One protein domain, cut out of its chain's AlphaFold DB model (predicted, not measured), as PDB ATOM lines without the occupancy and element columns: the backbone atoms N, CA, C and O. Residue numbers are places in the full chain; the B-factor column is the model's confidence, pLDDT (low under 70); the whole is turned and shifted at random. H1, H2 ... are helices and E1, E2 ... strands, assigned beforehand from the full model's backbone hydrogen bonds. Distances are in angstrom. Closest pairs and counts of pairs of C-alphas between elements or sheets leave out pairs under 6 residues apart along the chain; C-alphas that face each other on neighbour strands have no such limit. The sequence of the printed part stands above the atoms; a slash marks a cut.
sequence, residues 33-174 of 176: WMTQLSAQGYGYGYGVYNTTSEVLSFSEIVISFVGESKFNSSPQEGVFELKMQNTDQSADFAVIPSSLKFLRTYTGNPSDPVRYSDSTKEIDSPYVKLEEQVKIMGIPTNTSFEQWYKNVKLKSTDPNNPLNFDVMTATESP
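What this domain is: This is residues 33 to 174 of the 176 residues of an uncharacterized protein of Gammaproteobacteria bacterium (UniProt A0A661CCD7). The strands form one strongly twisted sheet that curls into a small barrel: E2, E3, E4, E7, E8 and E9 make the wall, and E1 and E6 both bridge E7 and E2. The hairpin E2 and E3 runs out at one end of the long axis, where residues 68 to 73 stick out, and the hairpin E7 and E8 makes the other end; short H1 lies off the sheet. The printed part has 142 residues with one named helix and nine named strands, in the order H1 then E1 to E9; it is mostly strand, and the branched, mixed sheet has no single order. It is compact, with a radius of gyration of the C-alphas of 16.1 A, yet elongated, spanning 58 by 35 by 28 A.

Where its parts are: E8, residues 139 to 156, is the longest strand by residues, 36.3 A from first to last C-alpha, and bends by 89 degrees at residue 151. E7, residues 122 to 136, measures 37.7 A and bends by 78 degrees at 126. E3, residues 76 to 86, measures 29.1 A; E9, residues 164 to 173, 25.4 A; E2, residues 55 to 65, 24.1 A. The shorter strands are E1 (46 to 50), E4 (92 to 95), E5 (101 to 105) and E6 (114 to 117). H1, residues 33 to 36, begins at C-alpha 33 (-2.328, -28.206, 22.756); E9 ends at C-alpha 173 (10.694, -7.881, 28.217).

How they stand to each other: E7 has E8 on one side, antiparallel (N 128 to O 149, 2.8 A), and on the other side E6, antiparallel (N 115 to O 124, 2.9 A), and E1, parallel (N 49 to O 129, 2.8 A). E2 has E1, antiparallel (N 48 to O 57, 2.8 A), and E6, parallel (N 62 to O 114, 2.8 A), on one side and E3, antiparallel (N 58 to O 82, 2.8 A), on the other. E3 has E2 on one side and, on the other side, E4 (N 85 to O 94, 2.8 A) and the edge strand E5 (N 79 to O 104, 2.8 A), both antiparallel to E3. E9 is antiparallel to E4 (N 93 to O 165, 2.7 A) and E8 (N 150 to O 171, 2.8 A). E1 to E4 and E6 to E9 are meanders, each strand the antiparallel neighbour of the one before. H1 is not on the sheet, and is too short for any O i to N i+4 pair; its one O i to N i+3 pair is within hydrogen-bond range.

The domain as a whole: The C-alphas of Asn 72 and Met 137, the two farthest apart, are 58.4 A apart. The printed part has no cut and no long link. Mean pLDDT of the printed part is 76.7; 41 residues are under 70, among them 33 to 45 and 67 to 74.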
ATOM      1  N   TRP A  33      -3.184 -29.366  22.981       41.50
ATOM      2  CA  TRP A  33      -2.328 -28.206  22.756       41.50
ATOM      3  C   TRP A  33      -2.861 -26.901  23.370       41.50
ATOM      4  O   TRP A  33      -2.050 -26.060  23.729       41.50
ATOM      5  N   MET A  34      -4.170 -26.724  23.594       33.03
ATOM      6  CA  MET A  34      -4.672 -25.564  24.355       33.03
ATOM      7  C   MET A  34      -4.398 -25.693  25.859       33.03
ATOM      8  O   MET A  34      -4.122 -24.694  26.511       33.03
ATOM      9  N   THR A  35      -4.405 -26.912  26.406       41.34
ATOM     10  CA  THR A  35      -3.948 -27.182  27.780       41.34
ATOM     11  C   THR A  35      -2.424 -27.289  27.893       41.34
ATOM     12  O   THR A  35      -1.884 -27.117  28.982       41.34
ATOM     13  N   GLN A  36      -1.709 -27.532  26.789       33.94
ATOM     14  CA  GLN A  36      -0.245 -27.528  26.741       33.94
ATOM     15  C   GLN A  36       0.351 -26.155  26.437       33.94
ATOM     16  O   GLN A  36       1.464 -25.917  26.878       33.94
ATOM     17  N   LEU A  37      -0.351 -25.215  25.799       36.44
ATOM     18  CA  LEU A  37       0.144 -23.835  25.679       36.44
ATOM     19  C   LEU A  37       0.218 -23.125  27.042       36.44
ATOM     20  O   LEU A  37       1.038 -22.229  27.208       36.44
ATOM     21  N   SER A  38      -0.548 -23.574  28.043       39.84
ATOM     22  CA  SER A  38      -0.375 -23.166  29.447       39.84
ATOM     23  C   SER A  38       0.582 -24.066  30.248       39.84
ATOM     24  O   SER A  38       0.753 -23.841  31.442       39.84
ATOM     25  N   ALA A  39       1.163 -25.110  29.642       32.69
ATOM     26  CA  ALA A  39       2.016 -26.096  30.325       32.69
ATOM     27  C   ALA A  39       3.370 -26.374  29.632       32.69
ATOM     28  O   ALA A  39       4.161 -27.166  30.139       32.69
ATOM     29  N   GLN A  40       3.665 -25.751  28.489       32.44
ATOM     30  CA  GLN A  40       4.917 -25.917  27.754       32.44
ATOM     31  C   GLN A  40       5.653 -24.583  27.654       32.44
ATOM     32  O   GLN A  40       5.354 -23.757  26.800       32.44
ATOM     33  N   GLY A  41       6.662 -24.413  28.509       38.28
ATOM     34  CA  GLY A  41       7.820 -23.568  28.207       38.28
ATOM     35  C   GLY A  41       8.129 -22.473  29.217       38.28
ATOM     36  O   GLY A  41       9.302 -22.192  29.433       38.28
ATOM     37  N   TYR A  42       7.126 -21.903  29.878       44.91
ATOM     38  CA  TYR A  42       7.335 -20.750  30.750       44.91
ATOM     39  C   TYR A  42       7.278 -21.184  32.211       44.91
ATOM     40  O   TYR A  42       6.363 -21.906  32.608       44.91
ATOM     41  N   GLY A  43       8.295 -20.798  32.985       48.56
ATOM     42  CA  GLY A  43       8.403 -21.102  34.409       48.56
ATOM     43  C   GLY A  43       7.072 -20.894  35.133       48.56
ATOM     44  O   GLY A  43       6.329 -19.952  34.866       48.56
ATOM     45  N   TYR A  44       6.748 -21.836  36.008       57.56
ATOM     46  CA  TYR A  44       5.554 -21.810  36.838       57.56
ATOM     47  C   TYR A  44       5.464 -20.482  37.613       57.56
ATOM     48  O   TYR A  44       6.207 -20.277  38.568       57.56
ATOM     49  N   GLY A  45       4.535 -19.608  37.222       69.12
ATOM     50  CA  GLY A  45       4.235 -18.371  37.943       69.12
ATOM     51  C   GLY A  45       4.204 -17.126  37.060       69.12
ATOM     52  O   GLY A  45       4.972 -16.205  37.292       69.12
ATOM     53  N   TYR A  46       3.308 -17.051  36.076       81.31
ATOM     54  CA  TYR A  46       3.068 -15.800  35.347       81.31
ATOM     55  C   TYR A  46       1.593 -15.401  35.402       81.31
ATOM     56  O   TYR A  46       0.703 -16.246  35.522       81.31
ATOM     57  N   GLY A  47       1.336 -14.096  35.331       88.00
ATOM     58  CA  GLY A  47      -0.009 -13.548  35.176       88.00
ATOM     59  C   GLY A  47      -0.399 -13.393  33.711       88.00
ATOM     60  O   GLY A  47       0.457 -13.149  32.863       88.00
ATOM     61  N   VAL A  48      -1.690 -13.482  33.406       90.69
ATOM     62  CA  VAL A  48      -2.244 -13.137  32.088       90.69
ATOM     63  C   VAL A  48      -3.233 -11.997  32.256       90.69
ATOM     64  O   VAL A  48      -4.268 -12.177  32.899       90.69
ATOM     65  N   TYR A  49      -2.923 -10.837  31.684       89.44
ATOM     66  CA  TYR A  49      -3.837  -9.706  31.601       89.44
ATOM     67  C   TYR A  49      -4.528  -9.687  30.243       89.44
ATOM     68  O   TYR A  49      -3.888  -9.457  29.218       89.44
ATOM     69  N   ASN A  50      -5.838  -9.914  30.240       88.38
ATOM     70  CA  ASN A  50      -6.661  -9.765  29.049       88.38
ATOM     71  C   ASN A  50      -7.196  -8.332  28.992       88.38
ATOM     72  O   ASN A  50      -8.035  -7.961  29.813       88.38
ATOM     73  N   THR A  51      -6.741  -7.542  28.020       84.56
ATOM     74  CA  THR A  51      -7.133  -6.127  27.885       84.56
ATOM     75  C   THR A  51      -8.588  -5.947  27.457       84.56
ATOM     76  O   THR A  51      -9.176  -4.906  27.710       84.56
ATOM     77  N   THR A  52      -9.196  -6.957  26.828       83.44
ATOM     78  CA  THR A  52     -10.592  -6.906  26.368       83.44
ATOM     79  C   THR A  52     -11.584  -7.137  27.502       83.44
ATOM     80  O   THR A  52     -12.652  -6.530  27.511       83.44
ATOM     81  N   SER A  53     -11.282  -8.066  28.413       85.75
ATOM     82  CA  SER A  53     -12.100  -8.298  29.609       85.75
ATOM     83  C   SER A  53     -11.625  -7.495  30.815       85.75
ATOM     84  O   SER A  53     -12.302  -7.511  31.836       85.75
ATOM     85  N   GLU A  54     -10.458  -6.857  30.717       89.69
ATOM     86  CA  GLU A  54      -9.809  -6.109  31.796       89.69
ATOM     87  C   GLU A  54      -9.538  -6.975  33.041       89.69
ATOM     88  O   GLU A  54      -9.612  -6.522  34.180       89.69
ATOM     89  N   VAL A  55      -9.205  -8.254  32.820       90.06
ATOM     90  CA  VAL A  55      -8.971  -9.229  33.897       90.06
ATOM     91  C   VAL A  55      -7.520  -9.687  33.890       90.06
ATOM     92  O   VAL A  55      -7.046 -10.232  32.892       90.06
ATOM     93  N   LEU A  56      -6.846  -9.538  35.031       90.81
ATOM     94  CA  LEU A  56      -5.550 -10.152  35.321       90.81
ATOM     95  C   LEU A  56      -5.773 -11.471  36.064       90.81
ATOM     96  O   LEU A  56      -6.388 -11.500  37.128       90.81
ATOM     97  N   SER A  57      -5.295 -12.570  35.489       92.12
ATOM     98  CA  SER A  57      -5.441 -13.924  36.030       92.12
ATOM     99  C   SER A  57      -4.089 -14.518  36.406       92.12
ATOM    100  O   SER A  57      -3.181 -14.556  35.579       92.12
ATOM    101  N   PHE A  58      -3.991 -15.061  37.614       90.25
ATOM    102  CA  PHE A  58      -2.903 -15.927  38.056       90.25
ATOM    103  C   PHE A  58      -3.448 -17.342  38.240       90.25
ATOM    104  O   PHE A  58      -4.346 -17.570  39.054       90.25
ATOM    105  N   SER A  59      -2.924 -18.296  37.471       87.38
ATOM    106  CA  SER A  59      -3.273 -19.716  37.613       87.38
ATOM    107  C   SER A  59      -2.665 -20.327  38.873       87.38
ATOM    108  O   SER A  59      -3.259 -21.214  39.477       87.38
ATOM    109  N   GLU A  60      -1.489 -19.841  39.271       88.50
ATOM    110  CA  GLU A  60      -0.781 -20.284  40.462       88.50
ATOM    111  C   GLU A  60      -0.160 -19.078  41.170       88.50
ATOM    112  O   GLU A  60       0.828 -18.511  40.704       88.50
ATOM    113  N   ILE A  61      -0.739 -18.699  42.309       88.75
ATOM    114  CA  ILE A  61      -0.159 -17.744  43.255       88.75
ATOM    115  C   ILE A  61       0.058 -18.420  44.608       88.75
ATOM    116  O   ILE A  61      -0.821 -19.113  45.124       88.75
ATOM    117  N   VAL A  62       1.244 -18.230  45.183       90.06
ATOM    118  CA  VAL A  62       1.587 -18.724  46.517       90.06
ATOM    119  C   VAL A  62       1.118 -17.718  47.560       90.06
ATOM    120  O   VAL A  62       1.553 -16.568  47.556       90.06
ATOM    121  N   ILE A  63       0.245 -18.161  48.462       88.44
ATOM    122  CA  ILE A  63      -0.338 -17.357  49.539       88.44
ATOM    123  C   ILE A  63      -0.128 -18.099  50.861       88.44
ATOM    124  O   ILE A  63      -0.396 -19.299  50.963       88.44
ATOM    125  N   SER A  64       0.340 -17.385  51.884       85.88
ATOM    126  CA  SER A  64       0.361 -17.901  53.256       85.88
ATOM    127  C   SER A  64      -1.052 -17.890  53.842       85.88
ATOM    128  O   SER A  64      -1.715 -16.857  53.829       85.88
ATOM    129  N   PHE A  65      -1.513 -19.019  54.375       78.25
ATOM    130  CA  PHE A  65      -2.829 -19.156  54.992       78.25
ATOM    131  C   PHE A  65      -2.761 -19.971  56.289       78.25
ATOM    132  O   PHE A  65      -1.851 -20.777  56.510       78.25
ATOM    133  N   VAL A  66      -3.746 -19.760  57.160       71.38
ATOM    134  CA  VAL A  66      -3.960 -20.583  58.355       71.38
ATOM    135  C   VAL A  66      -5.058 -21.586  58.019       71.38
ATOM    136  O   VAL A  66      -6.185 -21.197  57.720       71.38
ATOM    137  N   GLY A  67      -4.729 -22.877  58.006       60.94
ATOM    138  CA  GLY A  67      -5.723 -23.924  57.773       60.94
ATOM    139  C   GLY A  67      -6.709 -24.034  58.941       60.94
ATOM    140  O   GLY A  67      -6.330 -23.853  60.094       60.94
ATOM    141  N   GLU A  68      -7.959 -24.418  58.660       55.03
ATOM    142  CA  GLU A  68      -9.010 -24.632  59.681       55.03
ATOM    143  C   GLU A  68      -8.642 -25.713  60.720       55.03
ATOM    144  O   GLU A  68      -9.220 -25.809  61.803       55.03
ATOM    145  N   SER A  69      -7.642 -26.535  60.407       51.53
ATOM    146  CA  SER A  69      -7.142 -27.607  61.252       51.53
ATOM    147  C   SER A  69      -5.967 -27.126  62.109       51.53
ATOM    148  O   SER A  69      -4.824 -27.055  61.652       51.53
ATOM    149  N   LYS A  70      -6.280 -26.924  63.397       46.38
ATOM    150  CA  LYS A  70      -5.407 -26.739  64.576       46.38
ATOM    151  C   LYS A  70      -5.173 -25.286  64.996       46.38
ATOM    152  O   LYS A  70      -4.437 -24.542  64.369       46.38
ATOM    153  N   PHE A  71      -5.675 -24.991  66.194       46.84
ATOM    154  CA  PHE A  71      -5.479 -23.803  67.039       46.84
ATOM    155  C   PHE A  71      -4.012 -23.366  67.299       46.84
ATOM    156  O   PHE A  71      -3.800 -22.473  68.104       46.84
ATOM    157  N   ASN A  72      -3.011 -23.992  66.667       50.12
ATOM    158  CA  ASN A  72      -1.571 -23.787  66.886       50.12
ATOM    159  C   ASN A  72      -0.715 -24.121  65.638       50.12
ATOM    160  O   ASN A  72       0.468 -24.437  65.771       50.12
ATOM    161  N   SER A  73      -1.281 -24.157  64.427       54.09
ATOM    162  CA  SER A  73      -0.497 -24.474  63.227       54.09
ATOM    163  C   SER A  73       0.271 -23.248  62.719       54.09
ATOM    164  O   SER A  73      -0.278 -22.159  62.578       54.09
ATOM    165  N   SER A  74       1.569 -23.432  62.454       65.00
ATOM    166  CA  SER A  74       2.391 -22.459  61.728       65.00
ATOM    167  C   SER A  74       1.739 -22.098  60.384       65.00
ATOM    168  O   SER A  74       1.085 -22.971  59.800       65.00
ATOM    169  N   PRO A  75       1.940 -20.867  59.869       71.56
ATOM    170  CA  PRO A  75       1.445 -20.472  58.554       71.56
ATOM    171  C   PRO A  75       1.834 -21.515  57.504       71.56
ATOM    172  O   PRO A  75       3.001 -21.903  57.415       71.56
ATOM    173  N   GLN A  76       0.851 -21.999  56.749       79.38
ATOM    174  CA  GLN A  76       1.087 -22.900  55.627       79.38
ATOM    175  C   GLN A  76       1.078 -22.089  54.340       79.38
ATOM    176  O   GLN A  76       0.300 -21.152  54.195       79.38
ATOM    177  N   GLU A  77       1.924 -22.456  53.386       85.50
ATOM    178  CA  GLU A  77       1.862 -21.887  52.045       85.50
ATOM    179  C   GLU A  77       0.946 -22.750  51.171       85.50
ATOM    180  O   GLU A  77       1.040 -23.982  51.143       85.50
ATOM    181  N   GLY A  78       0.027 -22.101  50.466       85.06
ATOM    182  CA  GLY A  78      -0.891 -22.726  49.523       85.06
ATOM    183  C   GLY A  78      -0.748 -22.103  48.150       85.06
ATOM    184  O   GLY A  78      -0.402 -20.933  48.027       85.06
ATOM    185  N   VAL A  79      -1.023 -22.894  47.123       87.44
ATOM    186  CA  VAL A  79      -1.169 -22.432  45.747       87.44
ATOM    187  C   VAL A  79      -2.650 -22.184  45.494       87.44
ATOM    188  O   VAL A  79      -3.481 -23.064  45.749       87.44
ATOM    189  N   PHE A  80      -2.967 -21.000  44.990       87.81
ATOM    190  CA  PHE A  80      -4.321 -20.562  44.681       87.81
ATOM    191  C   PHE A  80      -4.427 -20.113  43.220       87.81
ATOM    192  O   PHE A  80      -3.438 -19.687  42.626       87.81
ATOM    193  N   GLU A  81      -5.634 -20.176  42.666       89.25
ATOM    194  CA  GLU A  81      -6.028 -19.361  41.513       89.25
ATOM    195  C   GLU A  81      -6.516 -18.004  42.024       89.25
ATOM    196  O   GLU A  81      -7.174 -17.937  43.068       89.25
ATOM    197  N   LEU A  82      -6.215 -16.935  41.288       89.56
ATOM    198  CA  LEU A  82      -6.645 -15.575  41.606       89.56
ATOM    199  C   LEU A  82      -6.961 -14.807  40.325       89.56
ATOM    200  O   LEU A  82      -6.191 -14.844  39.365       89.56
ATOM    201  N   LYS A  83      -8.072 -14.069  40.314       91.62
ATOM    202  CA  LYS A  83      -8.394 -13.103  39.260       91.62
ATOM    203  C   LYS A  83      -8.673 -11.736  39.856       91.62
ATOM    204  O   LYS A  83      -9.291 -11.614  40.914       91.62
ATOM    205  N   MET A  84      -8.253 -10.712  39.133       91.94
ATOM    206  CA  MET A  84      -8.461  -9.322  39.505       91.94
ATOM    207  C   MET A  84      -9.022  -8.558  38.312       91.94
ATOM    208  O   MET A  84      -8.611  -8.792  37.176       91.94
ATOM    209  N   GLN A  85      -9.971  -7.676  38.582       92.12
ATOM    210  CA  GLN A  85     -10.609  -6.788  37.623       92.12
ATOM    211  C   GLN A  85      -9.919  -5.427  37.682       92.12
ATOM    212  O   GLN A  85      -9.735  -4.897  38.776       92.12
ATOM    213  N   ASN A  86      -9.559  -4.860  36.535       89.75
ATOM    214  CA  ASN A  86      -9.111  -3.471  36.474       89.75
ATOM    215  C   ASN A  86     -10.306  -2.538  36.750       89.75
ATOM    216  O   ASN A  86     -11.374  -2.736  36.167       89.75
ATOM    217  N   THR A  87     -10.160  -1.576  37.665       80.06
ATOM    218  CA  THR A  87     -11.260  -0.726  38.165       80.06
ATOM    219  C   THR A  87     -11.248   0.709  37.624       80.06
ATOM    220  O   THR A  87     -11.455   1.646  38.384       80.06
ATOM    221  N   ASP A  88     -11.097   0.866  36.309       61.50
ATOM    222  CA  ASP A  88     -11.072   2.132  35.552       61.50
ATOM    223  C   ASP A  88      -9.756   2.953  35.628       61.50
ATOM    224  O   ASP A  88      -9.514   3.754  36.526       61.50
ATOM    225  N   GLN A  89      -8.982   2.839  34.538       54.69
ATOM    226  CA  GLN A  89      -7.966   3.754  33.964       54.69
ATOM    227  C   GLN A  89      -6.665   4.063  34.720       54.69
ATOM    228  O   GLN A  89      -5.682   4.420  34.061       54.69
ATOM    229  N   SER A  90      -6.590   3.906  36.034       59.97
ATOM    230  CA  SER A  90      -5.312   3.739  36.739       59.97
ATOM    231  C   SER A  90      -4.986   2.246  36.787       59.97
ATOM    232  O   SER A  90      -5.869   1.423  36.581       59.97
ATOM    233  N   ALA A  91      -3.720   1.854  36.907       71.88
ATOM    234  CA  ALA A  91      -3.301   0.449  36.853       71.88
ATOM    235  C   ALA A  91      -3.693  -0.324  38.134       71.88
ATOM    236  O   ALA A  91      -2.850  -0.979  38.754       71.88
ATOM    237  N   ASP A  92      -4.969  -0.226  38.500       84.69
ATOM    238  CA  ASP A  92      -5.555  -0.574  39.777       84.69
ATOM    239  C   ASP A  92      -6.425  -1.811  39.562       84.69
ATOM    240  O   ASP A  92      -7.302  -1.864  38.696       84.69
ATOM    241  N   PHE A  93      -6.165  -2.837  40.353       87.75
ATOM    242  CA  PHE A  93      -6.721  -4.167  40.219       87.75
ATOM    243  C   PHE A  93      -7.440  -4.550  41.506       87.75
ATOM    244  O   PHE A  93      -6.820  -4.698  42.559       87.75
ATOM    245  N   ALA A  94      -8.746  -4.777  41.412       88.62
ATOM    246  CA  ALA A  94      -9.554  -5.306  42.500       88.62
ATOM    247  C   ALA A  94      -9.716  -6.823  42.362       88.62
ATOM    248  O   ALA A  94     -10.158  -7.334  41.332       88.62
ATOM    249  N   VAL A  95      -9.396  -7.567  43.415       88.00
ATOM    250  CA  VAL A  95      -9.607  -9.012  43.504       88.00
ATOM    251  C   VAL A  95     -11.084  -9.323  43.338       88.00
ATOM    252  O   VAL A  95     -11.932  -8.814  44.067       88.00
ATOM    253  N   ILE A  96     -11.388 -10.232  42.414       88.12
ATOM    254  CA  ILE A  96     -12.724 -10.795  42.259       88.12
ATOM    255  C   ILE A  96     -12.891 -11.840  43.372       88.12
ATOM    256  O   ILE A  96     -12.251 -12.893  43.288       88.12
ATOM    257  N   PRO A  97     -13.731 -11.628  44.405       79.44
ATOM    258  CA  PRO A  97     -13.704 -12.475  45.602       79.44
ATOM    259  C   PRO A  97     -13.998 -13.955  45.322       79.44
ATOM    260  O   PRO A  97     -13.394 -14.838  45.919       79.44
ATOM    261  N   SER A  98     -14.884 -14.240  44.364       83.06
ATOM    262  CA  SER A  98     -15.239 -15.605  43.951       83.06
ATOM    263  C   SER A  98     -14.167 -16.312  43.117       83.06
ATOM    264  O   SER A  98     -14.320 -17.493  42.809       83.06
ATOM    265  N   SER A  99     -13.107 -15.604  42.722       85.06
ATOM    266  CA  SER A  99     -12.018 -16.166  41.921       85.06
ATOM    267  C   SER A  99     -10.908 -16.797  42.755       85.06
ATOM    268  O   SER A  99     -10.153 -17.598  42.212       85.06
ATOM    269  N   LEU A 100     -10.820 -16.460  44.049       86.19
ATOM    270  CA  LEU A 100      -9.802 -17.006  44.935       86.19
ATOM    271  C   LEU A 100     -10.129 -18.466  45.253       86.19
ATOM    272  O   LEU A 100     -11.064 -18.762  46.000       86.19
ATOM    273  N   LYS A 101      -9.348 -19.386  44.690       86.25
ATOM    274  CA  LYS A 101      -9.601 -20.823  44.814       86.25
ATOM    275  C   LYS A 101      -8.342 -21.563  45.225       86.25
ATOM    276  O   LYS A 101      -7.338 -21.520  44.526       86.25
ATOM    277  N   PHE A 102      -8.417 -22.286  46.338       85.88
ATOM    278  CA  PHE A 102      -7.331 -23.157  46.777       85.88
ATOM    279  C   PHE A 102      -7.140 -24.322  45.799       85.88
ATOM    280  O   PHE A 102      -8.099 -25.025  45.467       85.88
ATOM    281  N   LEU A 103      -5.898 -24.537  45.366       84.69
ATOM    282  CA  LEU A 103      -5.522 -25.655  44.503       84.69
ATOM    283  C   LEU A 103      -4.829 -26.768  45.283       84.69
ATOM    284  O   LEU A 103      -5.221 -27.930  45.183       84.69
ATOM    285  N   ARG A 104      -3.764 -26.427  46.016       86.00
ATOM    286  CA  ARG A 104      -2.898 -27.395  46.707       86.00
ATOM    287  C   ARG A 104      -1.993 -26.719  47.730       86.00
ATOM    288  O   ARG A 104      -1.729 -25.527  47.637       86.00
ATOM    289  N   THR A 105      -1.455 -27.490  48.669       86.00
ATOM    290  CA  THR A 105      -0.367 -27.030  49.545       86.00
ATOM    291  C   THR A 105       0.914 -26.841  48.732       86.00
ATOM    292  O   THR A 105       1.240 -27.669  47.880       86.00
ATOM    293  N   TYR A 106       1.642 -25.757  48.988       84.94
ATOM    294  CA  TYR A 106       2.929 -25.492  48.358       84.94
ATOM    295  C   TYR A 106       4.027 -26.315  49.046       84.94
ATOM    296  O   TYR A 106       4.213 -26.234  50.256       84.94
ATOM    297  N   THR A 107       4.752 -27.127  48.277       82.81
ATOM    298  CA  THR A 107       5.781 -28.047  48.797       82.81
ATOM    299  C   THR A 107       7.211 -27.588  48.500       82.81
ATOM    300  O   THR A 107       8.132 -28.392  48.609       82.81
ATOM    301  N   GLY A 108       7.417 -26.324  48.109       69.50
ATOM    302  CA  GLY A 108       8.747 -25.807  47.772       69.50
ATOM    303  C   GLY A 108       9.260 -26.306  46.419       69.50
ATOM    304  O   GLY A 108      10.192 -27.097  46.352       69.50
ATOM    305  N   ASN A 109       8.602 -25.882  45.344       69.25
ATOM    306  CA  ASN A 109       9.102 -25.789  43.964       69.25
ATOM    307  C   ASN A 109       7.930 -25.247  43.142       69.25
ATOM    308  O   ASN A 109       6.834 -25.808  43.244       69.25
ATOM    309  N   PRO A 110       8.097 -24.115  42.447       61.72
ATOM    310  CA  PRO A 110       9.078 -23.937  41.368       61.72
ATOM    311  C   PRO A 110      10.019 -22.732  41.557       61.72
ATOM    312  O   PRO A 110       9.818 -21.935  42.472       61.72
ATOM    313  N   SER A 111      11.033 -22.606  40.686       65.12
ATOM    314  CA  SER A 111      11.830 -21.380  40.532       65.12
ATOM    315  C   SER A 111      10.914 -20.224  40.124       65.12
ATOM    316  O   SER A 111      10.216 -20.338  39.121       65.12
ATOM    317  N   ASP A 112      10.933 -19.144  40.905       75.56
ATOM    318  CA  ASP A 112      10.205 -17.890  40.671       75.56
ATOM    319  C   ASP A 112       8.664 -18.017  40.607       75.56
ATOM    320  O   ASP A 112       8.060 -17.746  39.576       75.56
ATOM    321  N   PRO A 113       7.973 -18.405  41.695       86.38
ATOM    322  CA  PRO A 113       6.510 -18.400  41.715       86.38
ATOM    323  C   PRO A 113       5.951 -16.972  41.794       86.38
ATOM    324  O   PRO A 113       6.568 -16.097  42.405       86.38
ATOM    325  N   VAL A 114       4.714 -16.765  41.318       90.12
ATOM    326  CA  VAL A 114       3.937 -15.597  41.764       90.12
ATOM    327  C   VAL A 114       3.674 -15.757  43.256       90.12
ATOM    328  O   VAL A 114       3.170 -16.798  43.692       90.12
ATOM    329  N   ARG A 115       4.009 -14.750  44.057       91.38
ATOM    330  CA  ARG A 115       3.909 -14.831  45.515       91.38
ATOM    331  C   ARG A 115       3.228 -13.600  46.079       91.38
ATOM    332  O   ARG A 115       3.611 -12.478  45.771       91.38
ATOM    333  N   TYR A 116       2.246 -13.829  46.942       89.81
ATOM    334  CA  TYR A 116       1.686 -12.795  47.796       89.81
ATOM    335  C   TYR A 116       2.411 -12.788  49.143       89.81
ATOM    336  O   TYR A 116       2.534 -13.823  49.807       89.81
ATOM    337  N   SER A 117       2.871 -11.613  49.558       87.88
ATOM    338  CA  SER A 117       3.528 -11.381  50.839       87.88
ATOM    339  C   SER A 117       2.570 -10.694  51.806       87.88
ATOM    340  O   SER A 117       2.205  -9.534  51.616       87.88
ATOM    341  N   ASP A 118       2.190 -11.380  52.887       82.81
ATOM    342  CA  ASP A 118       1.291 -10.798  53.890       82.81
ATOM    343  C   ASP A 118       1.953  -9.672  54.710       82.81
ATOM    344  O   ASP A 118       1.260  -8.802  55.235       82.81
ATOM    345  N   SER A 119       3.287  -9.640  54.797       84.81
ATOM    346  CA  SER A 119       4.016  -8.589  55.519       84.81
ATOM    347  C   SER A 119       4.094  -7.280  54.734       84.81
ATOM    348  O   SER A 119       3.971  -6.210  55.325       84.81
ATOM    349  N   THR A 120       4.284  -7.356  53.415       86.12
ATOM    350  CA  THR A 120       4.392  -6.172  52.545       86.12
ATOM    351  C   THR A 120       3.081  -5.824  51.844       86.12
ATOM    352  O   THR A 120       2.951  -4.710  51.342       86.12
ATOM    353  N   LYS A 121       2.091  -6.731  51.860       87.50
ATOM    354  CA  LYS A 121       0.833  -6.643  51.097       87.50
ATOM    355  C   LYS A 121       1.090  -6.471  49.597       87.50
ATOM    356  O   LYS A 121       0.412  -5.701  48.917       87.50
ATOM    357  N   GLU A 122       2.096  -7.185  49.099       91.50
ATOM    358  CA  GLU A 122       2.551  -7.125  47.710       91.50
ATOM    359  C   GLU A 122       2.375  -8.476  47.016       91.50
ATOM    360  O   GLU A 122       2.521  -9.532  47.639       91.50
ATOM    361  N   ILE A 123       2.076  -8.428  45.721       91.06
ATOM    362  CA  ILE A 123       2.153  -9.564  44.808       91.06
ATOM    363  C   ILE A 123       3.388  -9.361  43.939       91.06
ATOM    364  O   ILE A 123       3.456  -8.411  43.155       91.06
ATOM    365  N   ASP A 124       4.337 -10.278  44.062       91.94
ATOM    366  CA  ASP A 124       5.508 -10.367  43.203       91.94
ATOM    367  C   ASP A 124       5.231 -11.394  42.104       91.94
ATOM    368  O   ASP A 124       5.026 -12.574  42.392       91.94
ATOM    369  N   SER A 125       5.226 -10.953  40.846       89.69
ATOM    370  CA  SER A 125       5.096 -11.814  39.671       89.69
ATOM    371  C   SER A 125       6.350 -11.685  38.804       89.69
ATOM    372  O   SER A 125       6.671 -10.576  38.360       89.69
ATOM    373  N   PRO A 126       7.075 -12.777  38.503       87.06
ATOM    374  CA  PRO A 126       8.258 -12.702  37.649       87.06
ATOM    375  C   PRO A 126       7.895 -12.260  36.233       87.06
ATOM    376  O   PRO A 126       8.662 -11.514  35.633       87.06
ATOM    377  N   TYR A 127       6.716 -12.657  35.736       87.88
ATOM    378  CA  TYR A 127       6.218 -12.295  34.416       87.88
ATOM    379  C   TYR A 127       4.712 -12.018  34.410       87.88
ATOM    380  O   TYR A 127       3.947 -12.635  35.153       87.88
ATOM    381  N   VAL A 128       4.273 -11.111  33.540       87.88
ATOM    382  CA  VAL A 128       2.872 -10.927  33.149       87.88
ATOM    383  C   VAL A 128       2.804 -10.822  31.633       87.88
ATOM    384  O   VAL A 128       3.499 -10.007  31.025       87.88
ATOM    385  N   LYS A 129       1.955 -11.648  31.030       89.50
ATOM    386  CA  LYS A 129       1.607 -11.597  29.616       89.50
ATOM    387  C   LYS A 129       0.392 -10.696  29.435       89.50
ATOM    388  O   LYS A 129      -0.639 -10.921  30.064       89.50
ATOM    389  N   LEU A 130       0.503  -9.702  28.570       86.94
ATOM    390  CA  LEU A 130      -0.605  -8.879  28.110       86.94
ATOM    391  C   LEU A 130      -1.142  -9.476  26.806       86.94
ATOM    392  O   LEU A 130      -0.391  -9.641  25.846       86.94
ATOM    393  N   GLU A 131      -2.427  -9.828  26.801       85.75
ATOM    394  CA  GLU A 131      -3.138 -10.392  25.655       85.75
ATOM    395  C   GLU A 131      -4.272  -9.460  25.229       85.75
ATOM    396  O   GLU A 131      -5.189  -9.171  26.005       85.75
ATOM    397  N   GLU A 132      -4.242  -9.039  23.968       80.00
ATOM    398  CA  GLU A 132      -5.342  -8.307  23.344       80.00
ATOM    399  C   GLU A 132      -5.961  -9.140  22.222       80.00
ATOM    400  O   GLU A 132      -5.273  -9.557  21.286       80.00
ATOM    401  N   GLN A 133      -7.274  -9.375  22.300       70.31
ATOM    402  CA  GLN A 133      -8.020  -9.991  21.207       70.31
ATOM    403  C   GLN A 133      -8.500  -8.920  20.236       70.31
ATOM    404  O   GLN A 133      -9.419  -8.153  20.534       70.31
ATOM    405  N   VAL A 134      -7.952  -8.928  19.022       68.12
ATOM    406  CA  VAL A 134      -8.456  -8.067  17.956       68.12
ATOM    407  C   VAL A 134      -9.821  -8.586  17.504       68.12
ATOM    408  O   VAL A 134      -9.957  -9.737  17.076       68.12
ATOM    409  N   LYS A 135     -10.846  -7.733  17.575       69.50
ATOM    410  CA  LYS A 135     -12.188  -8.022  17.052       69.50
ATOM    411  C   LYS A 135     -12.397  -7.272  15.743       69.50
ATOM    412  O   LYS A 135     -12.339  -6.046  15.718       69.50
ATOM    413  N   ILE A 136     -12.718  -7.989  14.670       68.19
ATOM    414  CA  ILE A 136     -13.171  -7.381  13.411       68.19
ATOM    415  C   ILE A 136     -14.682  -7.574  13.338       68.19
ATOM    416  O   ILE A 136     -15.161  -8.704  13.311       68.19
ATOM    417  N   MET A 137     -15.443  -6.474  13.327       72.50
ATOM    418  CA  MET A 137     -16.914  -6.508  13.243       72.50
ATOM    419  C   MET A 137     -17.576  -7.369  14.340       72.50
ATOM    420  O   MET A 137     -18.586  -8.028  14.108       72.50
ATOM    421  N   GLY A 138     -16.985  -7.402  15.540       67.19
ATOM    422  CA  GLY A 138     -17.467  -8.211  16.668       67.19
ATOM    423  C   GLY A 138     -17.063  -9.689  16.629       67.19
ATOM    424  O   GLY A 138     -17.315 -10.400  17.600       67.19
ATOM    425  N   ILE A 139     -16.397 -10.150  15.565       71.62
ATOM    426  CA  ILE A 139     -15.839 -11.501  15.478       71.62
ATOM    427  C   ILE A 139     -14.424 -11.473  16.074       71.62
ATOM    428  O   ILE A 139     -13.585 -10.709  15.583       71.62
ATOM    429  N   PRO A 140     -14.136 -12.268  17.122       65.31
ATOM    430  CA  PRO A 140     -12.777 -12.405  17.627       65.31
ATOM    431  C   PRO A 140     -11.898 -13.009  16.532       65.31
ATOM    432  O   PRO A 140     -12.250 -14.019  15.921       65.31
ATOM    433  N   THR A 141     -10.774 -12.363  16.251       65.19
ATOM    434  CA  THR A 141      -9.785 -12.868  15.299       65.19
ATOM    435  C   THR A 141      -8.725 -13.694  16.022       65.19
ATOM    436  O   THR A 141      -8.533 -13.559  17.227       65.19
ATOM    437  N   ASN A 142      -8.009 -14.537  15.275       58.38
ATOM    438  CA  ASN A 142      -6.866 -15.292  15.800       58.38
ATOM    439  C   ASN A 142      -5.599 -14.429  15.955       58.38
ATOM    440  O   ASN A 142      -4.544 -14.957  16.290       58.38
ATOM    441  N   THR A 143      -5.677 -13.128  15.663       56.50
ATOM    442  CA  THR A 143      -4.555 -12.203  15.800       56.50
ATOM    443  C   THR A 143      -4.559 -11.657  17.225       56.50
ATOM    444  O   THR A 143      -5.396 -10.818  17.561       56.50
ATOM    445  N   SER A 144      -3.650 -12.153  18.064       66.06
ATOM    446  CA  SER A 144      -3.375 -11.588  19.385       66.06
ATOM    447  C   SER A 144      -2.172 -10.654  19.312       66.06
ATOM    448  O   SER A 144      -1.141 -10.995  18.729       66.06
ATOM    449  N   PHE A 145      -2.297  -9.465  19.900       72.94
ATOM    450  CA  PHE A 145      -1.113  -8.718  20.313       72.94
ATOM    451  C   PHE A 145      -0.645  -9.316  21.638       72.94
ATOM    452  O   PHE A 145      -1.449  -9.498  22.558       72.94
ATOM    453  N   GLU A 146       0.637  -9.666  21.702       80.50
ATOM    454  CA  GLU A 146       1.260 -10.227  22.896       80.50
ATOM    455  C   GLU A 146       2.433  -9.350  23.316       80.50
ATOM    456  O   GLU A 146       3.357  -9.115  22.536       80.50
ATOM    457  N   GLN A 147       2.406  -8.895  24.565       84.94
ATOM    458  CA  GLN A 147       3.501  -8.153  25.183       84.94
ATOM    459  C   GLN A 147       3.813  -8.761  26.545       84.94
ATOM    460  O   GLN A 147       2.907  -9.144  27.284       84.94
ATOM    461  N   TRP A 148       5.095  -8.863  26.883       88.00
ATOM    462  CA  TRP A 148       5.537  -9.457  28.138       88.00
ATOM    463  C   TRP A 148       6.166  -8.401  29.035       88.00
ATOM    464  O   TRP A 148       6.983  -7.584  28.608       88.00
ATOM    465  N   TYR A 149       5.800  -8.455  30.307       86.75
ATOM    466  CA  TYR A 149       6.385  -7.651  31.365       86.75
ATOM    467  C   TYR A 149       7.060  -8.574  32.364       86.75
ATOM    468  O   TYR A 149       6.496  -9.606  32.718       86.75
ATOM    469  N   LYS A 150       8.248  -8.203  32.832       88.88
ATOM    470  CA  LYS A 150       8.984  -8.902  33.888       88.88
ATOM    471  C   LYS A 150       9.042  -8.088  35.174       88.88
ATOM    472  O   LYS A 150       8.940  -6.857  35.134       88.88
ATOM    473  N   ASN A 151       9.290  -8.775  36.289       87.69
ATOM    474  CA  ASN A 151       9.418  -8.191  37.629       87.69
ATOM    475  C   ASN A 151       8.215  -7.301  37.980       87.69
ATOM    476  O   ASN A 151       8.372  -6.153  38.409       87.69
ATOM    477  N   VAL A 152       7.015  -7.819  37.722       88.44
ATOM    478  CA  VAL A 152       5.777  -7.090  37.966       88.44
ATOM    479  C   VAL A 152       5.463  -7.148  39.450       88.44
ATOM    480  O   VAL A 152       5.311  -8.231  40.012       88.44
ATOM    481  N   LYS A 153       5.366  -5.978  40.078       92.06
ATOM    482  CA  LYS A 153       4.998  -5.848  41.488       92.06
ATOM    483  C   LYS A 153       3.684  -5.107  41.603       92.06
ATOM    484  O   LYS A 153       3.560  -4.000  41.078       92.06
ATOM    485  N   LEU A 154       2.737  -5.709  42.308       90.94
ATOM    486  CA  LEU A 154       1.461  -5.096  42.652       90.94
ATOM    487  C   LEU A 154       1.429  -4.853  44.157       90.94
ATOM    488  O   LEU A 154       1.794  -5.750  44.917       90.94
ATOM    489  N   LYS A 155       0.983  -3.684  44.605       90.62
ATOM    490  CA  LYS A 155       0.910  -3.355  46.033       90.62
ATOM    491  C   LYS A 155      -0.490  -2.969  46.427       90.62
ATOM    492  O   LYS A 155      -1.137  -2.216  45.709       90.62
ATOM    493  N   SER A 156      -0.929  -3.447  47.585       86.56
ATOM    494  CA  SER A 156      -2.261  -3.111  48.044       86.56
ATOM    495  C   SER A 156      -2.435  -1.608  48.282       86.56
ATOM    496  O   SER A 156      -1.600  -0.976  48.936       86.56
ATOM    497  N   THR A 157      -3.528  -1.047  47.766       83.44
ATOM    498  CA  THR A 157      -3.886   0.368  47.943       83.44
ATOM    499  C   THR A 157      -4.474   0.672  49.313       83.44
ATOM    500  O   THR A 157      -4.385   1.806  49.782       83.44
ATOM    501  N   ASP A 158      -5.025  -0.339  49.988       77.81
ATOM    502  CA  ASP A 158      -5.540  -0.237  51.350       77.81
ATOM    503  C   ASP A 158      -4.911  -1.326  52.235       77.81
ATOM    504  O   ASP A 158      -5.269  -2.501  52.130       77.81
ATOM    505  N   PRO A 159      -4.021  -0.963  53.174       67.00
ATOM    506  CA  PRO A 159      -3.424  -1.914  54.110       67.00
ATOM    507  C   PRO A 159      -4.448  -2.691  54.950       67.00
ATOM    508  O   PRO A 159      -4.135  -3.780  55.437       67.00
ATOM    509  N   ASN A 160      -5.653  -2.141  55.136       68.19
ATOM    510  CA  ASN A 160      -6.737  -2.766  55.892       68.19
ATOM    511  C   ASN A 160      -7.656  -3.624  55.010       68.19
ATOM    512  O   ASN A 160      -8.422  -4.430  55.539       68.19
ATOM    513  N   ASN A 161      -7.573  -3.476  53.686       67.69
ATOM    514  CA  ASN A 161      -8.330  -4.248  52.712       67.69
ATOM    515  C   ASN A 161      -7.405  -4.713  51.570       67.69
ATOM    516  O   ASN A 161      -7.340  -4.062  50.523       67.69
ATOM    517  N   PRO A 162      -6.721  -5.864  51.734       68.62
ATOM    518  CA  PRO A 162      -5.701  -6.356  50.806       68.62
ATOM    519  C   PRO A 162      -6.285  -6.924  49.499       68.62
ATOM    520  O   PRO A 162      -5.748  -7.867  48.927       68.62
ATOM    521  N   LEU A 163      -7.426  -6.402  49.051       79.25
ATOM    522  CA  LEU A 163      -8.143  -6.846  47.861       79.25
ATOM    523  C   LEU A 163      -7.975  -5.891  46.681       79.25
ATOM    524  O   LEU A 163      -8.317  -6.273  45.574       79.25
ATOM    525  N   ASN A 164      -7.444  -4.687  46.886       82.25
ATOM    526  CA  ASN A 164      -7.196  -3.719  45.816       82.25
ATOM    527  C   ASN A 164      -5.697  -3.475  45.686       82.25
ATOM    528  O   ASN A 164      -5.039  -3.336  46.719       82.25
ATOM    529  N   PHE A 165      -5.179  -3.416  44.460       81.94
ATOM    530  CA  PHE A 165      -3.749  -3.378  44.163       81.94
ATOM    531  C   PHE A 165      -3.393  -2.416  43.033       81.94
ATOM    532  O   PHE A 165      -4.021  -2.483  41.990       81.94
ATOM    533  N   ASP A 166      -2.296  -1.675  43.170       85.19
ATOM    534  CA  ASP A 166      -1.728  -0.857  42.090       85.19
ATOM    535  C   ASP A 166      -0.437  -1.472  41.554       85.19
ATOM    536  O   ASP A 166       0.361  -2.044  42.309       85.19
ATOM    537  N   VAL A 167      -0.183  -1.305  40.256       82.94
ATOM    538  CA  VAL A 167       1.109  -1.660  39.650       82.94
ATOM    539  C   VAL A 167       2.197  -0.692  40.122       82.94
ATOM    540  O   VAL A 167       2.212   0.480  39.757       82.94
ATOM    541  N   MET A 168       3.168  -1.201  40.882       83.75
ATOM    542  CA  MET A 168       4.333  -0.427  41.324       83.75
ATOM    543  C   MET A 168       5.461  -0.418  40.299       83.75
ATOM    544  O   MET A 168       6.084   0.613  40.051       83.75
ATOM    545  N   THR A 169       5.775  -1.587  39.743       82.62
ATOM    546  CA  THR A 169       6.865  -1.761  38.781       82.62
ATOM    547  C   THR A 169       6.480  -2.801  37.751       82.62
ATOM    548  O   THR A 169       5.917  -3.833  38.102       82.62
ATOM    549  N   ALA A 170       6.837  -2.553  36.494       82.44
ATOM    550  CA  ALA A 170       6.762  -3.511  35.402       82.44
ATOM    551  C   ALA A 170       7.824  -3.122  34.370       82.44
ATOM    552  O   ALA A 170       7.931  -1.953  34.003       82.44
ATOM    553  N   THR A 171       8.647  -4.073  33.929       85.94
ATOM    554  CA  THR A 171       9.654  -3.820  32.885       85.94
ATOM    555  C   THR A 171       9.282  -4.600  31.642       85.94
ATOM    556  O   THR A 171       9.131  -5.814  31.721       85.94
ATOM    557  N   GLU A 172       9.158  -3.935  30.499       85.81
ATOM    558  CA  GLU A 172       8.944  -4.628  29.230       85.81
ATOM    559  C   GLU A 172      10.095  -5.608  28.950       85.81
ATOM    560  O   GLU A 172      11.270  -5.330  29.220       85.81
ATOM    561  N   SER A 173       9.754  -6.794  28.460       79.00
ATOM    562  CA  SER A 173      10.694  -7.881  28.217       79.00
ATOM    563  C   SER A 173      10.296  -8.647  26.959       79.00
ATOM    564  O   SER A 173       9.105  -8.750  26.664       79.00
ATOM    565  N   PRO A 174      11.253  -9.254  26.231       75.88
ATOM    566  CA  PRO A 174      10.912 -10.365  25.352       75.88
ATOM    567  C   PRO A 174      10.246 -11.500  26.157       75.88
ATOM    568  O   PRO A 174      10.404 -11.543  27.389       75.88
TER     569      PRO A 174